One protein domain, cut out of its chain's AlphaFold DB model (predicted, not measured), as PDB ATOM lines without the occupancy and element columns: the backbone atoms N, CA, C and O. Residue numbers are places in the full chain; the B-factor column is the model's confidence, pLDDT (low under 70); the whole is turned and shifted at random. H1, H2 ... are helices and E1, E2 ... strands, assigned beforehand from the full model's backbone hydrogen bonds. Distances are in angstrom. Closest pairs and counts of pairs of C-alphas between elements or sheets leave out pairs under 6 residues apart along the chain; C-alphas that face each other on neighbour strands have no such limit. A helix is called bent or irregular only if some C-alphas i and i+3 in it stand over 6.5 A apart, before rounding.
ATOM      1  N   SER A   4     282.249 273.650 279.668       96.38
ATOM      2  CA  SER A   4     282.885 274.844 280.235       96.38
ATOM      3  C   SER A   4     282.613 276.115 279.420       96.38
ATOM      4  O   SER A   4     282.330 277.168 279.991       96.38
ATOM      5  N   GLU A   5     282.656 276.023 278.088       95.75
ATOM      6  CA  GLU A   5     282.390 277.136 277.175       95.75
ATOM      7  C   GLU A   5     280.918 277.549 277.256       95.75
ATOM      8  O   GLU A   5     280.625 278.729 277.419       95.75
ATOM      9  N   VAL A   6     279.991 276.588 277.212       96.12
ATOM     10  CA  VAL A   6     278.552 276.866 277.339       96.12
ATOM     11  C   VAL A   6     278.233 277.493 278.694       96.12
ATOM     12  O   VAL A   6     277.584 278.535 278.733       96.12
ATOM     13  N   ALA A   7     278.736 276.923 279.792       97.38
ATOM     14  CA  ALA A   7     278.545 277.453 281.140       97.38
ATOM     15  C   ALA A   7     279.106 278.875 281.283       97.38
ATOM     16  O   ALA A   7     278.446 279.751 281.837       97.38
ATOM     17  N   THR A   8     280.293 279.123 280.729       96.94
ATOM     18  CA  THR A   8     280.932 280.443 280.762       96.94
ATOM     19  C   THR A   8     280.136 281.472 279.968       96.94
ATOM     20  O   THR A   8     279.881 282.565 280.468       96.94
ATOM     21  N   ARG A   9     279.687 281.134 278.754       95.44
ATOM     22  CA  ARG A   9     278.871 282.048 277.944       95.44
ATOM     23  C   ARG A   9     277.512 282.312 278.592       95.44
ATOM     24  O   ARG A   9     277.078 283.456 278.641       95.44
ATOM     25  N   LEU A  10     276.876 281.287 279.164       96.12
ATOM     26  CA  LEU A  10     275.648 281.443 279.948       96.12
ATOM     27  C   LEU A  10     275.839 282.378 281.144       96.12
ATOM     28  O   LEU A  10     274.963 283.192 281.418       96.12
ATOM     29  N   ALA A  11     276.971 282.288 281.843       96.69
ATOM     30  CA  ALA A  11     277.252 283.149 282.984       96.69
ATOM     31  C   ALA A  11     277.521 284.596 282.553       96.69
ATOM     32  O   ALA A  11     276.911 285.515 283.089       96.69
ATOM     33  N   ILE A  12     278.409 284.800 281.579       95.69
ATOM     34  CA  ILE A  12     278.913 286.123 281.189       95.69
ATOM     35  C   ILE A  12     277.966 286.820 280.207       95.69
ATOM     36  O   ILE A  12     277.433 287.882 280.517       95.69
ATOM     37  N   GLU A  13     277.719 286.222 279.043       93.31
ATOM     38  CA  GLU A  13     276.857 286.812 278.005       93.31
ATOM     39  C   GLU A  13     275.371 286.731 278.397       93.31
ATOM     40  O   GLU A  13     274.592 287.617 278.050       93.31
ATOM     41  N   GLY A  14     274.982 285.678 279.124       92.81
ATOM     42  CA  GLY A  14     273.612 285.454 279.586       92.81
ATOM     43  C   GLY A  14     273.287 286.194 280.883       92.81
ATOM     44  O   GLY A  14     272.649 287.240 280.856       92.81
ATOM     45  N   ALA A  15     273.693 285.645 282.029       94.38
ATOM     46  CA  ALA A  15     273.267 286.121 283.346       94.38
ATOM     47  C   ALA A  15     273.822 287.514 283.689       94.38
ATOM     48  O   ALA A  15     273.054 288.420 284.006       94.38
ATOM     49  N   VAL A  16     275.139 287.726 283.582       94.75
ATOM     50  CA  VAL A  16     275.748 289.045 283.838       94.75
ATOM     51  C   VAL A  16     275.290 290.060 282.786       94.75
ATOM     52  O   VAL A  16     274.919 291.182 283.137       94.75
ATOM     53  N   GLY A  17     275.217 289.655 281.514       92.12
ATOM     54  CA  GLY A  17     274.641 290.467 280.440       92.12
ATOM     55  C   GLY A  17     273.191 290.892 280.706       92.12
ATOM     56  O   GLY A  17     272.836 292.038 280.435       92.12
ATOM     57  N   ALA A  18     272.359 290.019 281.282       91.56
ATOM     58  CA  ALA A  18     270.971 290.333 281.636       91.56
ATOM     59  C   ALA A  18     270.899 291.395 282.733       91.56
ATOM     60  O   ALA A  18     270.140 292.354 282.604       91.56
ATOM     61  N   ILE A  19     271.749 291.288 283.759       92.06
ATOM     62  CA  ILE A  19     271.852 292.292 284.830       92.06
ATOM     63  C   ILE A  19     272.331 293.642 284.271       92.06
ATOM     64  O   ILE A  19     271.874 294.704 284.703       92.06
ATOM     65  N   ALA A  20     273.241 293.612 283.295       91.25
ATOM     66  CA  ALA A  20     273.762 294.804 282.634       91.25
ATOM     67  C   ALA A  20     272.782 295.424 281.616       91.25
ATOM     68  O   ALA A  20     272.986 296.566 281.202       91.25
ATOM     69  N   GLY A  21     271.744 294.691 281.199       88.50
ATOM     70  CA  GLY A  21     270.851 295.090 280.109       88.50
ATOM     71  C   GLY A  21     271.503 295.019 278.722       88.50
ATOM     72  O   GLY A  21     271.101 295.751 277.821       88.50
ATOM     73  N   THR A  22     272.522 294.172 278.542       87.62
ATOM     74  CA  THR A  22     273.332 294.079 277.312       87.62
ATOM     75  C   THR A  22     273.197 292.741 276.587       87.62
ATOM     76  O   THR A  22     273.992 292.457 275.690       87.62
ATOM     77  N   VAL A  23     272.238 291.889 276.970       85.88
ATOM     78  CA  VAL A  23     272.011 290.604 276.288       85.88
ATOM     79  C   VAL A  23     271.693 290.865 274.822       85.88
ATOM     80  O   VAL A  23     270.768 291.607 274.497       85.88
ATOM     81  N   SER A  24     272.453 290.226 273.937       74.81
ATOM     82  CA  SER A  24     272.244 290.303 272.498       74.81
ATOM     83  C   SER A  24     272.386 288.924 271.868       74.81
ATOM     84  O   SER A  24     273.355 288.208 272.121       74.81
ATOM     85  N   GLY A  25     271.417 288.558 271.029       73.81
ATOM     86  CA  GLY A  25     271.430 287.311 270.270       73.81
ATOM     87  C   GLY A  25     271.095 286.058 271.083       73.81
ATOM     88  O   GLY A  25     270.503 286.109 272.159       73.81
ATOM     89  N   THR A  26     271.436 284.904 270.513       76.25
ATOM     90  CA  THR A  26     271.260 283.588 271.133       76.25
ATOM     91  C   THR A  26     272.607 282.873 271.198       76.25
ATOM     92  O   THR A  26     273.502 283.118 270.390       76.25
ATOM     93  N   LEU A  27     272.762 281.938 272.139       78.06
ATOM     94  CA  LEU A  27     273.995 281.149 272.263       78.06
ATOM     95  C   LEU A  27     274.219 280.161 271.103       78.06
ATOM     96  O   LEU A  27     275.263 279.510 271.062       78.06
ATOM     97  N   GLY A  28     273.261 280.041 270.174       82.25
ATOM     98  CA  GLY A  28     273.278 279.048 269.095       82.25
ATOM     99  C   GLY A  28     272.976 277.621 269.561       82.25
ATOM    100  O   GLY A  28     273.160 276.678 268.800       82.25
ATOM    101  N   ILE A  29     272.521 277.457 270.808       87.06
ATOM    102  CA  ILE A  29     272.092 276.186 271.398       87.06
ATOM    103  C   ILE A  29     270.649 276.367 271.851       87.06
ATOM    104  O   ILE A  29     270.361 277.288 272.616       87.06
ATOM    105  N   THR A  30     269.753 275.497 271.386       90.94
ATOM    106  CA  THR A  30     268.349 275.507 271.807       90.94
ATOM    107  C   THR A  30     268.224 274.831 273.173       90.94
ATOM    108  O   THR A  30     268.468 273.625 273.261       90.94
ATOM    109  N   PRO A  31     267.862 275.563 274.241       93.69
ATOM    110  CA  PRO A  31     267.650 274.951 275.541       93.69
ATOM    111  C   PRO A  31     266.342 274.162 275.580       93.69
ATOM    112  O   PRO A  31     265.366 274.493 274.904       93.69
ATOM    113  N   ARG A  32     266.299 273.171 276.465       94.69
ATOM    114  CA  ARG A  32     265.074 272.485 276.873       94.69
ATOM    115  C   ARG A  32     264.692 272.937 278.277       94.69
ATOM    116  O   ARG A  32     265.513 272.866 279.184       94.69
ATOM    117  N   ARG A  33     263.455 273.387 278.481       93.75
ATOM    118  CA  ARG A  33     262.943 273.678 279.829       93.75
ATOM    119  C   ARG A  33     262.685 272.364 280.562       93.75
ATOM    120  O   ARG A  33     262.075 271.469 279.980       93.75
ATOM    121  N   LEU A  34     263.151 272.256 281.803       92.88
ATOM    122  CA  LEU A  34     262.844 271.102 282.645       92.88
ATOM    123  C   LEU A  34     261.463 271.258 283.274       92.88
ATOM    124  O   LEU A  34     261.128 272.330 283.790       92.88
ATOM    125  N   GLY A  35     260.689 270.175 283.249       91.81
ATOM    126  CA  GLY A  35     259.435 270.084 283.989       91.81
ATOM    127  C   GLY A  35     259.647 269.795 285.485       91.81
ATOM    128  O   GLY A  35     260.750 269.421 285.889       91.81
ATOM    129  N   PRO A  36     258.590 269.902 286.311       89.50
ATOM    130  CA  PRO A  36     258.666 269.632 287.749       89.50
ATOM    131  C   PRO A  36     259.213 268.241 288.102       89.50
ATOM    132  O   PRO A  36     260.049 268.124 288.991       89.50
ATOM    133  N   ALA A  37     258.805 267.191 287.377       90.12
ATOM    134  CA  ALA A  37     259.282 265.825 287.620       90.12
ATOM    135  C   ALA A  37     260.803 265.701 287.434       90.12
ATOM    136  O   ALA A  37     261.496 265.157 288.284       90.12
ATOM    137  N   GLU A  38     261.340 266.299 286.370       89.00
ATOM    138  CA  GLU A  38     262.780 266.272 286.098       89.00
ATOM    139  C   GLU A  38     263.575 267.087 287.122       89.00
ATOM    140  O   GLU A  38     264.686 266.711 287.487       89.00
ATOM    141  N   LYS A  39     263.016 268.204 287.607       88.38
ATOM    142  CA  LYS A  39     263.620 268.972 288.705       88.38
ATOM    143  C   LYS A  39     263.700 268.133 289.983       88.38
ATOM    144  O   LYS A  39     264.743 268.134 290.631       88.38
ATOM    145  N   ILE A  40     262.636 267.398 290.315       88.88
ATOM    146  CA  ILE A  40     262.595 266.500 291.479       88.88
ATOM    147  C   ILE A  40     263.657 265.403 291.352       88.88
ATOM    148  O   ILE A  40     264.398 265.172 292.308       88.88
ATOM    149  N   ASP A  41     263.792 264.793 290.173       87.25
ATOM    150  CA  ASP A  41     264.812 263.767 289.913       87.25
ATOM    151  C   ASP A  41     266.247 264.308 290.078       87.25
ATOM    152  O   ASP A  41     267.159 263.574 290.459       87.25
ATOM    153  N   LEU A  42     266.450 265.610 289.848       85.00
ATOM    154  CA  LEU A  42     267.716 266.317 290.075       85.00
ATOM    155  C   LEU A  42     267.886 266.837 291.514       85.00
ATOM    156  O   LEU A  42     268.878 267.506 291.807       85.00
ATOM    157  N   GLY A  43     266.936 266.561 292.412       84.81
ATOM    158  CA  GLY A  43     266.944 267.049 293.793       84.81
ATOM    159  C   GLY A  43     266.717 268.560 293.914       84.81
ATOM    160  O   GLY A  43     267.115 269.165 294.909       84.81
ATOM    161  N   MET A  44     266.112 269.185 292.903       84.44
ATOM    162  CA  MET A  44     265.794 270.609 292.887       84.44
ATOM    163  C   MET A  44     264.378 270.860 293.413       84.44
ATOM    164  O   MET A  44     263.451 270.096 293.145       84.44
ATOM    165  N   ALA A  45     264.192 271.976 294.117       80.44
ATOM    166  CA  ALA A  45     262.859 272.459 294.459       80.44
ATOM    167  C   ALA A  45     262.112 272.936 293.199       80.44
ATOM    168  O   ALA A  45     262.727 273.461 292.263       80.44
ATOM    169  N   ASP A  46     260.782 272.796 293.174       83.38
ATOM    170  CA  ASP A  46     259.955 273.295 292.066       83.38
ATOM    171  C   ASP A  46     259.684 274.802 292.191       83.38
ATOM    172  O   ASP A  46     258.571 275.274 292.404       83.38
ATOM    173  N   MET A  47     260.767 275.558 292.101       84.62
ATOM    174  CA  MET A  47     260.810 277.014 292.092       84.62
ATOM    175  C   MET A  47     261.699 277.464 290.934       84.62
ATOM    176  O   MET A  47     262.445 276.654 290.369       84.62
ATOM    177  N   GLY A  48     261.552 278.721 290.520       87.38
ATOM    178  CA  GLY A  48     262.304 279.296 289.409       87.38
ATOM    179  C   GLY A  48     262.152 278.579 288.059       87.38
ATOM    180  O   GLY A  48     261.407 277.608 287.881       87.38
ATOM    181  N   ASP A  49     262.926 279.050 287.087       91.81
ATOM    182  CA  ASP A  49     263.022 278.454 285.759       91.81
ATOM    183  C   ASP A  49     264.322 277.681 285.609       91.81
ATOM    184  O   ASP A  49     265.388 278.158 285.981       91.81
ATOM    185  N   THR A  50     264.238 276.464 285.068       94.69
ATOM    186  CA  THR A  50     265.418 275.635 284.792       94.69
ATOM    187  C   THR A  50     265.449 275.253 283.326       94.69
ATOM    188  O   THR A  50     264.491 274.691 282.791       94.69
ATOM    189  N   LEU A  51     266.566 275.566 282.687       95.19
ATOM    190  CA  LEU A  51     266.877 275.254 281.307       95.19
ATOM    191  C   LEU A  51     268.052 274.274 281.269       95.19
ATOM    192  O   LEU A  51     269.015 274.407 282.021       95.19
ATOM    193  N   PHE A  52     267.979 273.308 280.366       95.81
ATOM    194  CA  PHE A  52     269.043 272.371 280.047       95.81
ATOM    195  C   PHE A  52     269.572 272.668 278.647       95.81
ATOM    196  O   PHE A  52     268.824 272.610 277.668       95.81
ATOM    197  N   TYR A  53     270.860 272.974 278.556       95.94
ATOM    198  CA  TYR A  53     271.574 273.202 277.307       95.94
ATOM    199  C   TYR A  53     272.336 271.924 276.939       95.94
ATOM    200  O   TYR A  53     273.344 271.626 277.587       95.94
ATOM    201  N   PRO A  54     271.876 271.150 275.937       94.75
ATOM    202  CA  PRO A  54     272.521 269.895 275.565       94.75
ATOM    203  C   PRO A  54     273.910 270.139 274.959       94.75
ATOM    204  O   PRO A  54     274.080 270.996 274.088       94.75
ATOM    205  N   VAL A  55     274.901 269.367 275.410       93.81
ATOM    206  CA  VAL A  55     276.294 269.395 274.946       93.81
ATOM    207  C   VAL A  55     276.842 267.964 274.927       93.81
ATOM    208  O   VAL A  55     277.182 267.400 275.967       93.81
ATOM    209  N   GLY A  56     276.950 267.372 273.735       88.75
ATOM    210  CA  GLY A  56     277.332 265.960 273.598       88.75
ATOM    211  C   GLY A  56     276.320 265.040 274.289       88.75
ATOM    212  O   GLY A  56     275.118 265.223 274.116       88.75
ATOM    213  N   ASP A  57     276.810 264.094 275.093       87.38
ATOM    214  CA  ASP A  57     275.983 263.103 275.805       87.38
ATOM    215  C   ASP A  57     275.382 263.620 277.128       87.38
ATOM    216  O   ASP A  57     274.645 262.909 277.809       87.38
ATOM    217  N   SER A  58     275.699 264.854 277.527       91.50
ATOM    218  CA  SER A  58     275.147 265.499 278.722       91.50
ATOM    219  C   SER A  58     274.856 266.974 278.437       91.50
ATOM    220  O   SER A  58     274.469 267.324 277.321       91.50
ATOM    221  N   GLY A  59     274.964 267.868 279.420       94.25
ATOM    222  CA  GLY A  59     274.698 269.280 279.178       94.25
ATOM    223  C   GLY A  59     274.953 270.175 280.374       94.25
ATOM    224  O   GLY A  59     275.453 269.739 281.412       94.25
ATOM    225  N   VAL A  60     274.618 271.445 280.187       96.88
ATOM    226  CA  VAL A  60     274.760 272.498 281.189       96.88
ATOM    227  C   VAL A  60     273.376 272.928 281.646       96.88
ATOM    228  O   VAL A  60     272.511 273.255 280.833       96.88
ATOM    229  N   PHE A  61     273.171 272.941 282.955       96.31
ATOM    230  CA  PHE A  61     271.955 273.450 283.564       96.31
ATOM    231  C   PHE A  61     272.085 274.951 283.799       96.31
ATOM    232  O   PHE A  61     273.150 275.438 284.172       96.31
ATOM    233  N   PHE A  62     270.989 275.666 283.593       96.38
ATOM    234  CA  PHE A  62     270.818 277.078 283.896       96.38
ATOM    235  C   PHE A  62     269.533 277.209 284.703       96.38
ATOM    236  O   PHE A  62     268.443 276.978 284.182       96.38
ATOM    237  N   HIS A  63     269.654 277.548 285.974       95.06
ATOM    238  CA  HIS A  63     268.538 277.745 286.881       95.06
ATOM    239  C   HIS A  63     268.492 279.199 287.313       95.06
ATOM    240  O   HIS A  63     269.512 279.731 287.743       95.06
ATOM    241  N   THR A  64     267.329 279.828 287.240       92.69
ATOM    242  CA  THR A  64     267.138 281.195 287.714       92.69
ATOM    243  C   THR A  64     265.976 281.257 288.687       92.69
ATOM    244  O   THR A  64     264.884 280.770 288.393       92.69
ATOM    245  N   ASP A  65     266.218 281.874 289.838       90.38
ATOM    246  CA  ASP A  65     265.225 282.099 290.879       90.38
ATOM    247  C   ASP A  65     265.507 283.431 291.591       90.38
ATOM    248  O   ASP A  65     266.567 283.642 292.188       90.38
ATOM    249  N   GLY A  66     264.568 284.371 291.471       88.12
ATOM    250  CA  GLY A  66     264.732 285.735 291.970       88.12
ATOM    251  C   GLY A  66     265.999 286.417 291.437       88.12
ATOM    252  O   GLY A  66     266.176 286.574 290.232       88.12
ATOM    253  N   ALA A  67     266.875 286.842 292.352       90.00
ATOM    254  CA  ALA A  67     268.129 287.534 292.037       90.00
ATOM    255  C   ALA A  67     269.311 286.588 291.745       90.00
ATOM    256  O   ALA A  67     270.424 287.067 291.507       90.00
ATOM    257  N   PHE A  68     269.093 285.271 291.796       92.19
ATOM    258  CA  PHE A  68     270.139 284.267 291.660       92.19
ATOM    259  C   PHE A  68     269.981 283.479 290.365       92.19
ATOM    260  O   PHE A  68     268.911 282.960 290.047       92.19
ATOM    261  N   THR A  69     271.092 283.307 289.659       96.19
ATOM    262  CA  THR A  69     271.206 282.376 288.542       96.19
ATOM    263  C   THR A  69     272.320 281.384 288.837       96.19
ATOM    264  O   THR A  69     273.469 281.777 289.014       96.19
ATOM    265  N   THR A  70     271.999 280.094 288.890       96.62
ATOM    266  CA  THR A  70     272.969 279.010 289.083       96.62
ATOM    267  C   THR A  70     273.152 278.252 287.777       96.62
ATOM    268  O   THR A  70     272.182 277.857 287.136       96.62
ATOM    269  N   ILE A  71     274.399 278.044 287.374       97.50
ATOM    270  CA  ILE A  71     274.791 277.369 286.140       97.50
ATOM    271  C   ILE A  71     275.753 276.256 286.512       97.50
ATOM    272  O   ILE A  71     276.748 276.514 287.182       97.50
ATOM    273  N   TRP A  72     275.483 275.018 286.109       96.44
ATOM    274  CA  TRP A  72     276.356 273.909 286.486       96.44
ATOM    275  C   TRP A  72     276.322 272.755 285.499       96.44
ATOM    276  O   TRP A  72     275.389 272.591 284.712       96.44
ATOM    277  N   TYR A  73     277.359 271.932 285.577       95.75
ATOM    278  CA  TYR A  73     277.427 270.625 284.940       95.75
ATOM    279  C   TYR A  73     278.338 269.699 285.752       95.75
ATOM    280  O   TYR A  73     279.125 270.145 286.594       95.75
ATOM    281  N   THR A  74     278.220 268.399 285.506       92.81
ATOM    282  CA  THR A  74     279.019 267.356 286.156       92.81
ATOM    283  C   THR A  74     279.929 266.669 285.139       92.81
ATOM    284  O   THR A  74     279.594 266.556 283.959       92.81
ATOM    285  N   GLY A  75     281.101 266.217 285.585       87.50
ATOM    286  CA  GLY A  75     282.092 265.573 284.723       87.50
ATOM    287  C   GLY A  75     282.608 266.489 283.609       87.50
ATOM    288  O   GLY A  75     282.921 267.654 283.845       87.50
ATOM    289  N   ALA A  76     282.718 265.937 282.398       90.19
ATOM    290  CA  ALA A  76     283.204 266.624 281.199       90.19
ATOM    291  C   ALA A  76     284.564 267.326 281.413       90.19
ATOM    292  O   ALA A  76     285.477 266.747 281.998       90.19
ATOM    293  N   ASP A  77     284.716 268.553 280.919       93.19
ATOM    294  CA  ASP A  77     285.942 269.351 280.970       93.19
ATOM    295  C   ASP A  77     285.974 270.326 282.162       93.19
ATOM    296  O   ASP A  77     286.369 271.488 282.038       93.19
ATOM    297  N   TYR A  78     285.513 269.861 283.329       90.62
ATOM    298  CA  TYR A  78     285.481 270.644 284.573       90.62
ATOM    299  C   TYR A  78     286.859 271.192 284.980       90.62
ATOM    300  O   TYR A  78     286.944 272.264 285.576       90.62
ATOM    301  N   ASP A  79     287.932 270.471 284.650       88.75
ATOM    302  CA  ASP A  79     289.320 270.782 285.000       88.75
ATOM    303  C   ASP A  79     289.809 272.086 284.356       88.75
ATOM    304  O   ASP A  79     290.709 272.738 284.875       88.75
ATOM    305  N   LYS A  80     289.187 272.493 283.243       92.38
ATOM    306  CA  LYS A  80     289.530 273.713 282.493       92.38
ATOM    307  C   LYS A  80     288.531 274.843 282.700       92.38
ATOM    308  O   LYS A  80     288.746 275.957 282.222       92.38
ATOM    309  N   ALA A  81     287.427 274.562 283.381       94.75
ATOM    310  CA  ALA A  81     286.274 275.444 283.436       94.75
ATOM    311  C   ALA A  81     286.560 276.754 284.172       94.75
ATOM    312  O   ALA A  81     286.202 277.825 283.682       94.75
ATOM    313  N   ALA A  82     287.284 276.680 285.292       95.56
ATOM    314  CA  ALA A  82     287.680 277.859 286.054       95.56
ATOM    315  C   ALA A  82     288.586 278.794 285.232       95.56
ATOM    316  O   ALA A  82     288.377 280.003 285.234       95.56
ATOM    317  N   ASP A  83     289.536 278.250 284.467       96.12
ATOM    318  CA  ASP A  83     290.429 279.049 283.616       96.12
ATOM    319  C   ASP A  83     289.696 279.677 282.423       96.12
ATOM    320  O   ASP A  83     290.016 280.785 281.984       96.12
ATOM    321  N   ILE A  84     288.706 278.976 281.868       96.94
ATOM    322  CA  ILE A  84     287.861 279.497 280.787       96.94
ATOM    323  C   ILE A  84     287.004 280.655 281.302       96.94
ATOM    324  O   ILE A  84     286.991 281.713 280.668       96.94
ATOM    325  N   LEU A  85     286.379 280.501 282.471       97.56
ATOM    326  CA  LEU A  85     285.612 281.568 283.104       97.56
ATOM    327  C   LEU A  85     286.496 282.768 283.468       97.56
ATOM    328  O   LEU A  85     286.148 283.898 283.134       97.56
ATOM    329  N   ASP A  86     287.661 282.537 284.081       96.94
ATOM    330  CA  ASP A  86     288.624 283.588 284.432       96.94
ATOM    331  C   ASP A  86     289.026 284.415 283.199       96.94
ATOM    332  O   ASP A  86     289.110 285.645 283.267       96.94
ATOM    333  N   ARG A  87     289.273 283.757 282.059       97.19
ATOM    334  CA  ARG A  87     289.592 284.447 280.800       97.19
ATOM    335  C   ARG A  87     288.412 285.251 280.272       97.19
ATOM    336  O   ARG A  87     288.618 286.392 279.868       97.19
ATOM    337  N   ALA A  88     287.202 284.697 280.307       96.81
ATOM    338  CA  ALA A  88     286.011 285.408 279.858       96.81
ATOM    339  C   ALA A  88     285.725 286.641 280.729       96.81
ATOM    340  O   ALA A  88     285.510 287.724 280.193       96.81
ATOM    341  N   ILE A  89     285.817 286.523 282.057       96.94
ATOM    342  CA  ILE A  89     285.651 287.667 282.965       96.94
ATOM    343  C   ILE A  89     286.676 288.754 282.639       96.94
ATOM    344  O   ILE A  89     286.289 289.900 282.449       96.94
ATOM    345  N   LYS A  90     287.960 288.412 282.483       95.94
ATOM    346  CA  LYS A  90     289.000 289.395 282.123       95.94
ATOM    347  C   LYS A  90     288.763 290.055 280.764       95.94
ATOM    348  O   LYS A  90     289.120 291.215 280.589       95.94
ATOM    349  N   GLN A  91     288.204 289.321 279.805       95.25
ATOM    350  CA  GLN A  91     287.929 289.827 278.463       95.25
ATOM    351  C   GLN A  91     286.736 290.791 278.437       95.25
ATOM    352  O   GLN A  91     286.829 291.850 277.825       95.25
ATOM    353  N   PHE A  92     285.619 290.421 279.067       93.69
ATOM    354  CA  PHE A  92     284.371 291.193 279.010       93.69
ATOM    355  C   PHE A  92     284.255 292.240 280.124       93.69
ATOM    356  O   PHE A  92     283.606 293.267 279.942       93.69
ATOM    357  N   TYR A  93     284.902 291.996 281.262       94.75
ATOM    358  CA  TYR A  93     284.846 292.823 282.464       94.75
ATOM    359  C   TYR A  93     286.256 292.989 283.064       94.75
ATOM    360  O   TYR A  93     286.537 292.466 284.145       94.75
ATOM    361  N   PRO A  94     287.170 293.710 282.388       94.19
ATOM    362  CA  PRO A  94     288.570 293.832 282.811       94.19
ATOM    363  C   PRO A  94     288.746 294.456 284.205       94.19
ATOM    364  O   PRO A  94     289.718 294.149 284.891       94.19
ATOM    365  N   ASP A  95     287.783 295.268 284.650       93.38
ATOM    366  CA  ASP A  95     287.768 295.896 285.978       93.38
ATOM    367  C   ASP A  95     287.151 295.007 287.078       93.38
ATOM    368  O   ASP A  95     286.960 295.456 288.215       93.38
ATOM    369  N   ALA A  96     286.793 293.757 286.760       95.88
ATOM    370  CA  ALA A  96     286.254 292.813 287.731       95.88
ATOM    371  C   ALA A  96     287.276 292.517 288.836       95.88
ATOM    372  O   ALA A  96     288.443 292.202 288.587       95.88
ATOM    373  N   LYS A  97     286.821 292.561 290.088       96.44
ATOM    374  CA  LYS A  97     287.662 292.284 291.252       96.44
ATOM    375  C   LYS A  97     287.499 290.826 291.662       96.44
ATOM    376  O   LYS A  97     286.400 290.406 291.998       96.44
ATOM    377  N   LYS A  98     288.596 290.068 291.732       97.19
ATOM    378  CA  LYS A  98     288.609 288.761 292.411       97.19
ATOM    379  C   LYS A  98     288.535 288.993 293.925       97.19
ATOM    380  O   LYS A  98     289.523 289.397 294.534       97.19
ATOM    381  N   ALA A  99     287.356 288.811 294.512       95.75
ATOM    382  CA  ALA A  99     287.074 289.123 295.911       95.75
ATOM    383  C   ALA A  99     287.468 287.989 296.872       95.75
ATOM    384  O   ALA A  99     287.942 288.262 297.974       95.75
ATOM    385  N   LYS A 100     287.301 286.729 296.449       95.25
ATOM    386  CA  LYS A 100     287.617 285.521 297.233       95.25
ATOM    387  C   LYS A 100     288.209 284.451 296.313       95.25
ATOM    388  O   LYS A 100     287.800 284.340 295.160       95.25
ATOM    389  N   ASP A 101     289.170 283.680 296.812       96.50
ATOM    390  CA  ASP A 101     289.703 282.468 296.171       96.50
ATOM    391  C   ASP A 101     290.217 281.552 297.287       96.50
ATOM    392  O   ASP A 101     291.350 281.685 297.754       96.50
ATOM    393  N   THR A 102     289.328 280.728 297.838       96.75
ATOM    394  CA  THR A 102     289.596 279.942 299.051       96.75
ATOM    395  C   THR A 102     289.055 278.523 298.914       96.75
ATOM    396  O   THR A 102     288.114 278.303 298.150       96.75
ATOM    397  N   PRO A 103     289.565 277.554 299.692       96.62
ATOM    398  CA  PRO A 103     288.921 276.249 299.811       96.62
ATOM    399  C   PRO A 103     287.427 276.382 300.146       96.62
ATOM    400  O   PRO A 103     287.028 277.298 300.872       96.62
ATOM    401  N   HIS A 104     286.606 275.489 299.598       92.94
ATOM    402  CA  HIS A 104     285.181 275.426 299.900       92.94
ATOM    403  C   HIS A 104     284.979 274.934 301.338       92.94
ATOM    404  O   HIS A 104     285.623 273.981 301.774       92.94
ATOM    405  N   GLU A 105     284.075 275.577 302.076       90.62
ATOM    406  CA  GLU A 105     283.939 275.385 303.529       90.62
ATOM    407  C   GLU A 105     283.416 273.989 303.900       90.62
ATOM    408  O   GLU A 105     283.813 273.425 304.917       90.62
ATOM    409  N   SER A 106     282.560 273.411 303.055       89.38
ATOM    410  CA  SER A 106     281.916 272.112 303.292       89.38
ATOM    411  C   SER A 106     282.280 271.024 302.278       89.38
ATOM    412  O   SER A 106     282.016 269.850 302.528       89.38
ATOM    413  N   GLU A 107     282.894 271.378 301.145       88.81
ATOM    414  CA  GLU A 107     283.188 270.429 300.064       88.81
ATOM    415  C   GLU A 107     284.701 270.260 299.950       88.81
ATOM    416  O   GLU A 107     285.417 271.108 299.414       88.81
ATOM    417  N   ARG A 108     285.212 269.155 300.499       91.62
ATOM    418  CA  ARG A 108     286.648 268.869 300.486       91.62
ATOM    419  C   ARG A 108     287.165 268.806 299.045       91.62
ATOM    420  O   ARG A 108     286.549 268.174 298.195       91.62
ATOM    421  N   ASN A 109     288.335 269.400 298.809       94.00
ATOM    422  CA  ASN A 109     288.987 269.497 297.495       94.00
ATOM    423  C   ASN A 109     288.197 270.307 296.454       94.00
ATOM    424  O   ASN A 109     288.461 270.177 295.260       94.00
ATOM    425  N   PHE A 110     287.261 271.149 296.892       95.81
ATOM    426  CA  PHE A 110     286.694 272.207 296.069       95.81
ATOM    427  C   PHE A 110     287.258 273.562 296.490       95.81
ATOM    428  O   PHE A 110     287.649 273.772 297.639       95.81
ATOM    429  N   THR A 111     287.277 274.489 295.545       96.81
ATOM    430  CA  THR A 111     287.596 275.898 295.755       96.81
ATOM    431  C   THR A 111     286.369 276.730 295.426       96.81
ATOM    432  O   THR A 111     285.689 276.469 294.434       96.81
ATOM    433  N   LEU A 112     286.102 277.733 296.259       97.19
ATOM    434  CA  LEU A 112     285.179 278.822 295.982       97.19
ATOM    435  C   LEU A 112     285.986 280.041 295.532       97.19
ATOM    436  O   LEU A 112     286.832 280.551 296.272       97.19
ATOM    437  N   ARG A 113     285.674 280.542 294.342       97.75
ATOM    438  CA  ARG A 113     286.205 281.794 293.812       97.75
ATOM    439  C   ARG A 113     285.068 282.769 293.560       97.75
ATOM    440  O   ARG A 113     284.103 282.407 292.902       97.75
ATOM    441  N   THR A 114     285.210 283.999 294.031       97.94
ATOM    442  CA  THR A 114     284.195 285.047 293.898       97.94
ATOM    443  C   THR A 114     284.755 286.229 293.122       97.94
ATOM    444  O   THR A 114     285.860 286.701 293.414       97.94
ATOM    445  N   TYR A 115     283.975 286.730 292.170       98.00
ATOM    446  CA  TYR A 115     284.243 287.958 291.433       98.00
ATOM    447  C   TYR A 115     283.154 289.000 291.666       98.00
ATOM    448  O   TYR A 115     281.974 288.702 291.513       98.00
ATOM    449  N   ASP A 116     283.574 290.234 291.928       97.19
ATOM    450  CA  ASP A 116     282.707 291.406 291.940       97.19
ATOM    451  C   ASP A 116     282.817 292.105 290.578       97.19
ATOM    452  O   ASP A 116     283.872 292.651 290.229       97.19
ATOM    453  N   ILE A 117     281.731 292.104 289.807       96.31
ATOM    454  CA  ILE A 117     281.651 292.739 288.489       96.31
ATOM    455  C   ILE A 117     280.781 293.987 288.599       96.31
ATOM    456  O   ILE A 117     279.569 293.905 288.798       96.31
ATOM    457  N   LYS A 118     281.403 295.161 288.454       94.69
ATOM    458  CA  LYS A 118     280.685 296.437 288.379       94.69
ATOM    459  C   LYS A 118     280.020 296.561 287.015       94.69
ATOM    460  O   LYS A 118     280.675 296.377 285.993       94.69
ATOM    461  N   LEU A 119     278.739 296.902 287.013       93.25
ATOM    462  CA  LEU A 119     277.924 297.007 285.812       93.25
ATOM    463  C   LEU A 119     277.364 298.432 285.654       93.25
ATOM    464  O   LEU A 119     277.404 299.226 286.603       93.25
ATOM    465  N   PRO A 120     276.843 298.784 284.462       88.81
ATOM    466  CA  PRO A 120     276.114 300.032 284.259       88.81
ATOM    467  C   PRO A 120     274.943 300.202 285.239       88.81
ATOM    468  O   PRO A 120     274.504 299.252 285.885       88.81
ATOM    469  N   HIS A 121     274.425 301.428 285.345       84.31
ATOM    470  CA  HIS A 121     273.258 301.757 286.182       84.31
ATOM    471  C   HIS A 121     273.413 301.409 287.674       84.31
ATOM    472  O   HIS A 121     272.430 301.175 288.368       84.31
ATOM    473  N   ASN A 122     274.649 301.412 288.183       85.38
ATOM    474  CA  ASN A 122     274.957 301.096 289.581       85.38
ATOM    475  C   ASN A 122     274.571 299.660 289.992       85.38
ATOM    476  O   ASN A 122     274.317 299.387 291.167       85.38
ATOM    477  N   HIS A 123     274.535 298.735 289.033       89.88
ATOM    478  CA  HIS A 123     274.397 297.314 289.319       89.88
ATOM    479  C   HIS A 123     275.754 296.687 289.655       89.88
ATOM    480  O   HIS A 123     276.819 297.123 289.202       89.88
ATOM    481  N   LEU A 124     275.706 295.631 290.456       93.81
ATOM    482  CA  LEU A 124     276.830 294.763 290.760       93.81
ATOM    483  C   LEU A 124     276.389 293.322 290.499       93.81
ATOM    484  O   LEU A 124     275.323 292.911 290.956       93.81
ATOM    485  N   ALA A 125     277.206 292.557 289.782       96.12
ATOM    486  CA  ALA A 125     277.054 291.113 289.701       96.12
ATOM    487  C   ALA A 125     278.143 290.445 290.540       96.12
ATOM    488  O   ALA A 125     279.332 290.683 290.318       96.12
ATOM    489  N   ILE A 126     277.735 289.602 291.487       97.31
ATOM    490  CA  ILE A 126     278.649 288.703 292.196       97.31
ATOM    491  C   ILE A 126     278.642 287.370 291.460       97.31
ATOM    492  O   ILE A 126     277.588 286.752 291.317       97.31
ATOM    493  N   VAL A 127     279.810 286.932 290.996       97.81
ATOM    494  CA  VAL A 127     279.997 285.639 290.330       97.81
ATOM    495  C   VAL A 127     280.796 284.730 291.251       97.81
ATOM    496  O   VAL A 127     282.020 284.828 291.332       97.81
ATOM    497  N   ASP A 128     280.095 283.836 291.936       97.62
ATOM    498  CA  ASP A 128     280.686 282.743 292.698       97.62
ATOM    499  C   ASP A 128     280.918 281.551 291.778       97.62
ATOM    500  O   ASP A 128     280.057 281.185 290.984       97.62
ATOM    501  N   THR A 129     282.071 280.913 291.888       97.25
ATOM    502  CA  THR A 129     282.422 279.713 291.134       97.25
ATOM    503  C   THR A 129     282.951 278.662 292.084       97.25
ATOM    504  O   THR A 129     283.891 278.920 292.836       97.25
ATOM    505  N   ILE A 130     282.359 277.475 292.034       96.81
ATOM    506  CA  ILE A 130     282.750 276.311 292.819       96.81
ATOM    507  C   ILE A 130     283.276 275.258 291.851       96.81
ATOM    508  O   ILE A 130     282.577 274.843 290.923       96.81
ATOM    509  N   PHE A 131     284.521 274.845 292.057       96.31
ATOM    510  CA  PHE A 131     285.211 273.921 291.161       96.31
ATOM    511  C   PHE A 131     286.202 273.033 291.921       96.31
ATOM    512  O   PHE A 131     286.684 273.436 292.983       96.31
ATOM    513  N   PRO A 132     286.527 271.835 291.411       94.69
ATOM    514  CA  PRO A 132     287.487 270.952 292.056       94.69
ATOM    515  C   PRO A 132     288.897 271.549 291.991       94.69
ATOM    516  O   PRO A 132     289.362 271.945 290.924       94.69
ATOM    517  N   SER A 133     289.591 271.581 293.123       92.62
ATOM    518  CA  SER A 133     291.007 271.954 293.249       92.62
ATOM    519  C   SER A 133     291.920 270.758 293.539       92.62
ATOM    520  O   SER A 133     293.129 270.909 293.704       92.62
ATOM    521  N   GLY A 134     291.349 269.552 293.561       88.56
ATOM    522  CA  GLY A 134     292.056 268.283 293.679       88.56
ATOM    523  C   GLY A 134     291.194 267.122 293.181       88.56
ATOM    524  O   GLY A 134     290.179 267.322 292.516       88.56
ATOM    525  N   ARG A 135     291.590 265.888 293.513       88.56
ATOM    526  CA  ARG A 135     290.810 264.694 293.162       88.56
ATOM    527  C   ARG A 135     289.490 264.674 293.940       88.56
ATOM    528  O   ARG A 135     289.495 264.791 295.167       88.56
ATOM    529  N   VAL A 136     288.392 264.488 293.216       90.31
ATOM    530  CA  VAL A 136     287.023 264.393 293.740       90.31
ATOM    531  C   VAL A 136     286.297 263.240 293.053       90.31
ATOM    532  O   VAL A 136     286.575 262.951 291.888       90.31
ATOM    533  N   ASP A 137     285.376 262.589 293.760       86.50
ATOM    534  CA  ASP A 137     284.642 261.432 293.225       86.50
ATOM    535  C   ASP A 137     283.518 261.851 292.267       86.50
ATOM    536  O   ASP A 137     283.261 261.178 291.275       86.50
ATOM    537  N   ASN A 138     282.905 263.012 292.521       86.75
ATOM    538  CA  ASN A 138     281.833 263.585 291.709       86.75
ATOM    539  C   ASN A 138     282.237 264.988 291.233       86.75
ATOM    540  O   ASN A 138     281.831 265.985 291.840       86.75
ATOM    541  N   PRO A 139     283.077 265.100 290.188       91.81
ATOM    542  CA  PRO A 139     283.503 266.397 289.692       91.81
ATOM    543  C   PRO A 139     282.306 267.183 289.163       91.81
ATOM    544  O   PRO A 139     281.538 266.700 288.329       91.81
ATOM    545  N   LYS A 140     282.166 268.415 289.641       93.69
ATOM    546  CA  LYS A 140     281.164 269.370 289.178       93.69
ATOM    547  C   LYS A 140     281.794 270.740 289.050       93.69
ATOM    548  O   LYS A 140     282.666 271.097 289.839       93.69
ATOM    549  N   PHE A 141     281.318 271.504 288.086       96.56
ATOM    550  CA  PHE A 141     281.624 272.917 287.973       96.56
ATOM    551  C   PHE A 141     280.324 273.691 288.121       96.56
ATOM    552  O   PHE A 141     279.342 273.381 287.444       96.56
ATOM    553  N   MET A 142     280.309 274.662 289.026       97.12
ATOM    554  CA  MET A 142     279.133 275.467 289.324       97.12
ATOM    555  C   MET A 142     279.509 276.941 289.336       97.12
ATOM    556  O   MET A 142     280.505 277.327 289.938       97.12
ATOM    557  N   ILE A 143     278.677 277.756 288.709       98.19
ATOM    558  CA  ILE A 143     278.714 279.208 288.755       98.19
ATOM    559  C   ILE A 143     277.396 279.672 289.364       98.19
ATOM    560  O   ILE A 143     276.332 279.229 288.941       98.19
ATOM    561  N   ARG A 144     277.446 280.591 290.317       97.44
ATOM    562  CA  ARG A 144     276.281 281.325 290.798       97.44
ATOM    563  C   ARG A 144     276.495 282.808 290.544       97.44
ATOM    564  O   ARG A 144     277.437 283.400 291.060       97.44
ATOM    565  N   VAL A 145     275.601 283.400 289.766       97.38
ATOM    566  CA  VAL A 145     275.545 284.836 289.499       97.38
ATOM    567  C   VAL A 145     274.447 285.440 290.365       97.38
ATOM    568  O   VAL A 145     273.307 284.984 290.324       97.38
ATOM    569  N   THR A 146     274.789 286.454 291.155       96.56
ATOM    570  CA  THR A 146     273.849 287.186 292.013       96.56
ATOM    571  C   THR A 146     273.766 288.635 291.563       96.56
ATOM    572  O   THR A 146     274.788 289.323 291.514       96.56
ATOM    573  N   ALA A 147     272.558 289.106 291.262       93.00
ATOM    574  CA  ALA A 147     272.297 290.508 290.970       93.00
ATOM    575  C   ALA A 147     272.167 291.316 292.267       93.00
ATOM    576  O   ALA A 147     271.389 290.965 293.153       93.00
ATOM    577  N   MET A 148     272.899 292.424 292.371       89.88
ATOM    578  CA  MET A 148     272.800 293.356 293.492       89.88
ATOM    579  C   MET A 148     272.648 294.793 292.996       89.88
ATOM    580  O   MET A 148     273.345 295.234 292.080       89.88
ATOM    581  N   ALA A 149     271.773 295.551 293.655       79.88
ATOM    582  CA  ALA A 149     271.787 297.003 293.562       79.88
ATOM    583  C   ALA A 149     272.908 297.535 294.462       79.88
ATOM    584  O   ALA A 149     272.990 297.171 295.640       79.88
ATOM    585  N   ARG A 150     273.777 298.398 293.936       66.31
ATOM    586  CA  ARG A 150     274.771 299.075 294.766       66.31
ATOM    587  C   ARG A 150     274.060 300.179 295.552       66.31
ATOM    588  O   ARG A 150     273.495 301.097 294.963       66.31
TER     589      ARG A 150
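What this domain is: This is residues 4 to 150 of the 152 residues of an uncharacterized protein of Caulobacteraceae bacterium OTSz_A_272 (UniProt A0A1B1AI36). One wide, twisted sheet of seven strands curls round the long helix H1, and a second long helix, H3, packs beside H1 on the same face; the other face has no named helix. The short helix H2 is off the sheet, with its centre the farthest of the elements' centres from the mean of the C-alphas, 20.3 A, and it comes closest to E1 at the C-alphas of Lys 39 and Thr 50, 7.9 A apart. The printed part has 147 residues, with H1 H2 E1 E2 E3 H3 E4 E5 E6 E7 along the chain, and the sheet order is E1 E2 E3 E7 E6 E5 E4, all antiparallel. The class is mixed, helices and strands, in two layers, helices on one face of a sheet. It is compact and rounded, with a radius of gyration of the C-alphas of 14.8 A and spans of 39 by 33 by 26 A.

Where its parts are: The sheet holds E1, residues 49 to 55; E2, 58 to 65, 22.8 A long; E3, 68 to 74; E4, 97 to 103; E5, 110 to 118, 26.1 A; E6, 123 to 132, 29.6 A; and E7, 140 to 149, 29.5 A, ending at C-alpha 149 (271.787, 297.003, 293.562). H1, residues 4 to 20, is 22.1 A long and begins at C-alpha 4 (282.885, 274.844, 280.235). H2 is residues 36 to 41. H3, residues 78 to 92, is 21.3 A long and irregular: C-alphas 79 and 82 are 7.3 A apart.

How they stand to each other: E1 E2 E3 and E4 E5 E6 E7 are meanders, each strand the antiparallel neighbour of the one before. E3 and E7, one from each meander, are antiparallel neighbours: N 71 and O 143 are 2.8 A apart, within hydrogen-bond range. So are N 51 and O 62 of the hairpin E1 and E2, 2.8 A; N 63 and O 70 of E2 and E3, 2.8 A; N 128 and O 144 of E6 and E7, 2.8 A; N 113 and O 129 of E5 and E6, 2.8 A; and N 99 and O 114 of E4 and E5, 2.8 A. H1 is on the sheet; its closest C-alphas to E3 are those of Ala 7 and Ile 71, 6.3 A. H3 is on the same face, at a height over the sheet of 9.3 A, over E6 and E5, and runs along the strands, at 13 degrees to E6 on the local plane. Its closest C-alphas to E6 are those of Ala 82 and Phe 131, 6.9 A. H1 and H3 touch, closest at the C-alphas of Ser 4 and Ala 81, 4.7 A, and run the same way at a steep tilt of 36 degrees, only just steep. H2 is only just not on the sheet, with 4 pairs of C-alphas within 10 A, and is apart from H3. Every O i to N i+4 pair is within hydrogen-bond range in H2, 11 of 13 in H1 and 9 of 11 in H3.

The domain as a whole: The C-alphas farthest apart, of His 121 and Asp 137, are 42.5 A apart. The printed part has no cut. The link from H1 to H2, residues 21 to 35, is long; residues 32 to 33 pair antiparallel with 51 to 52 of E1. The mean pLDDT of the printed part is 92.3, and residue 150 is under 70.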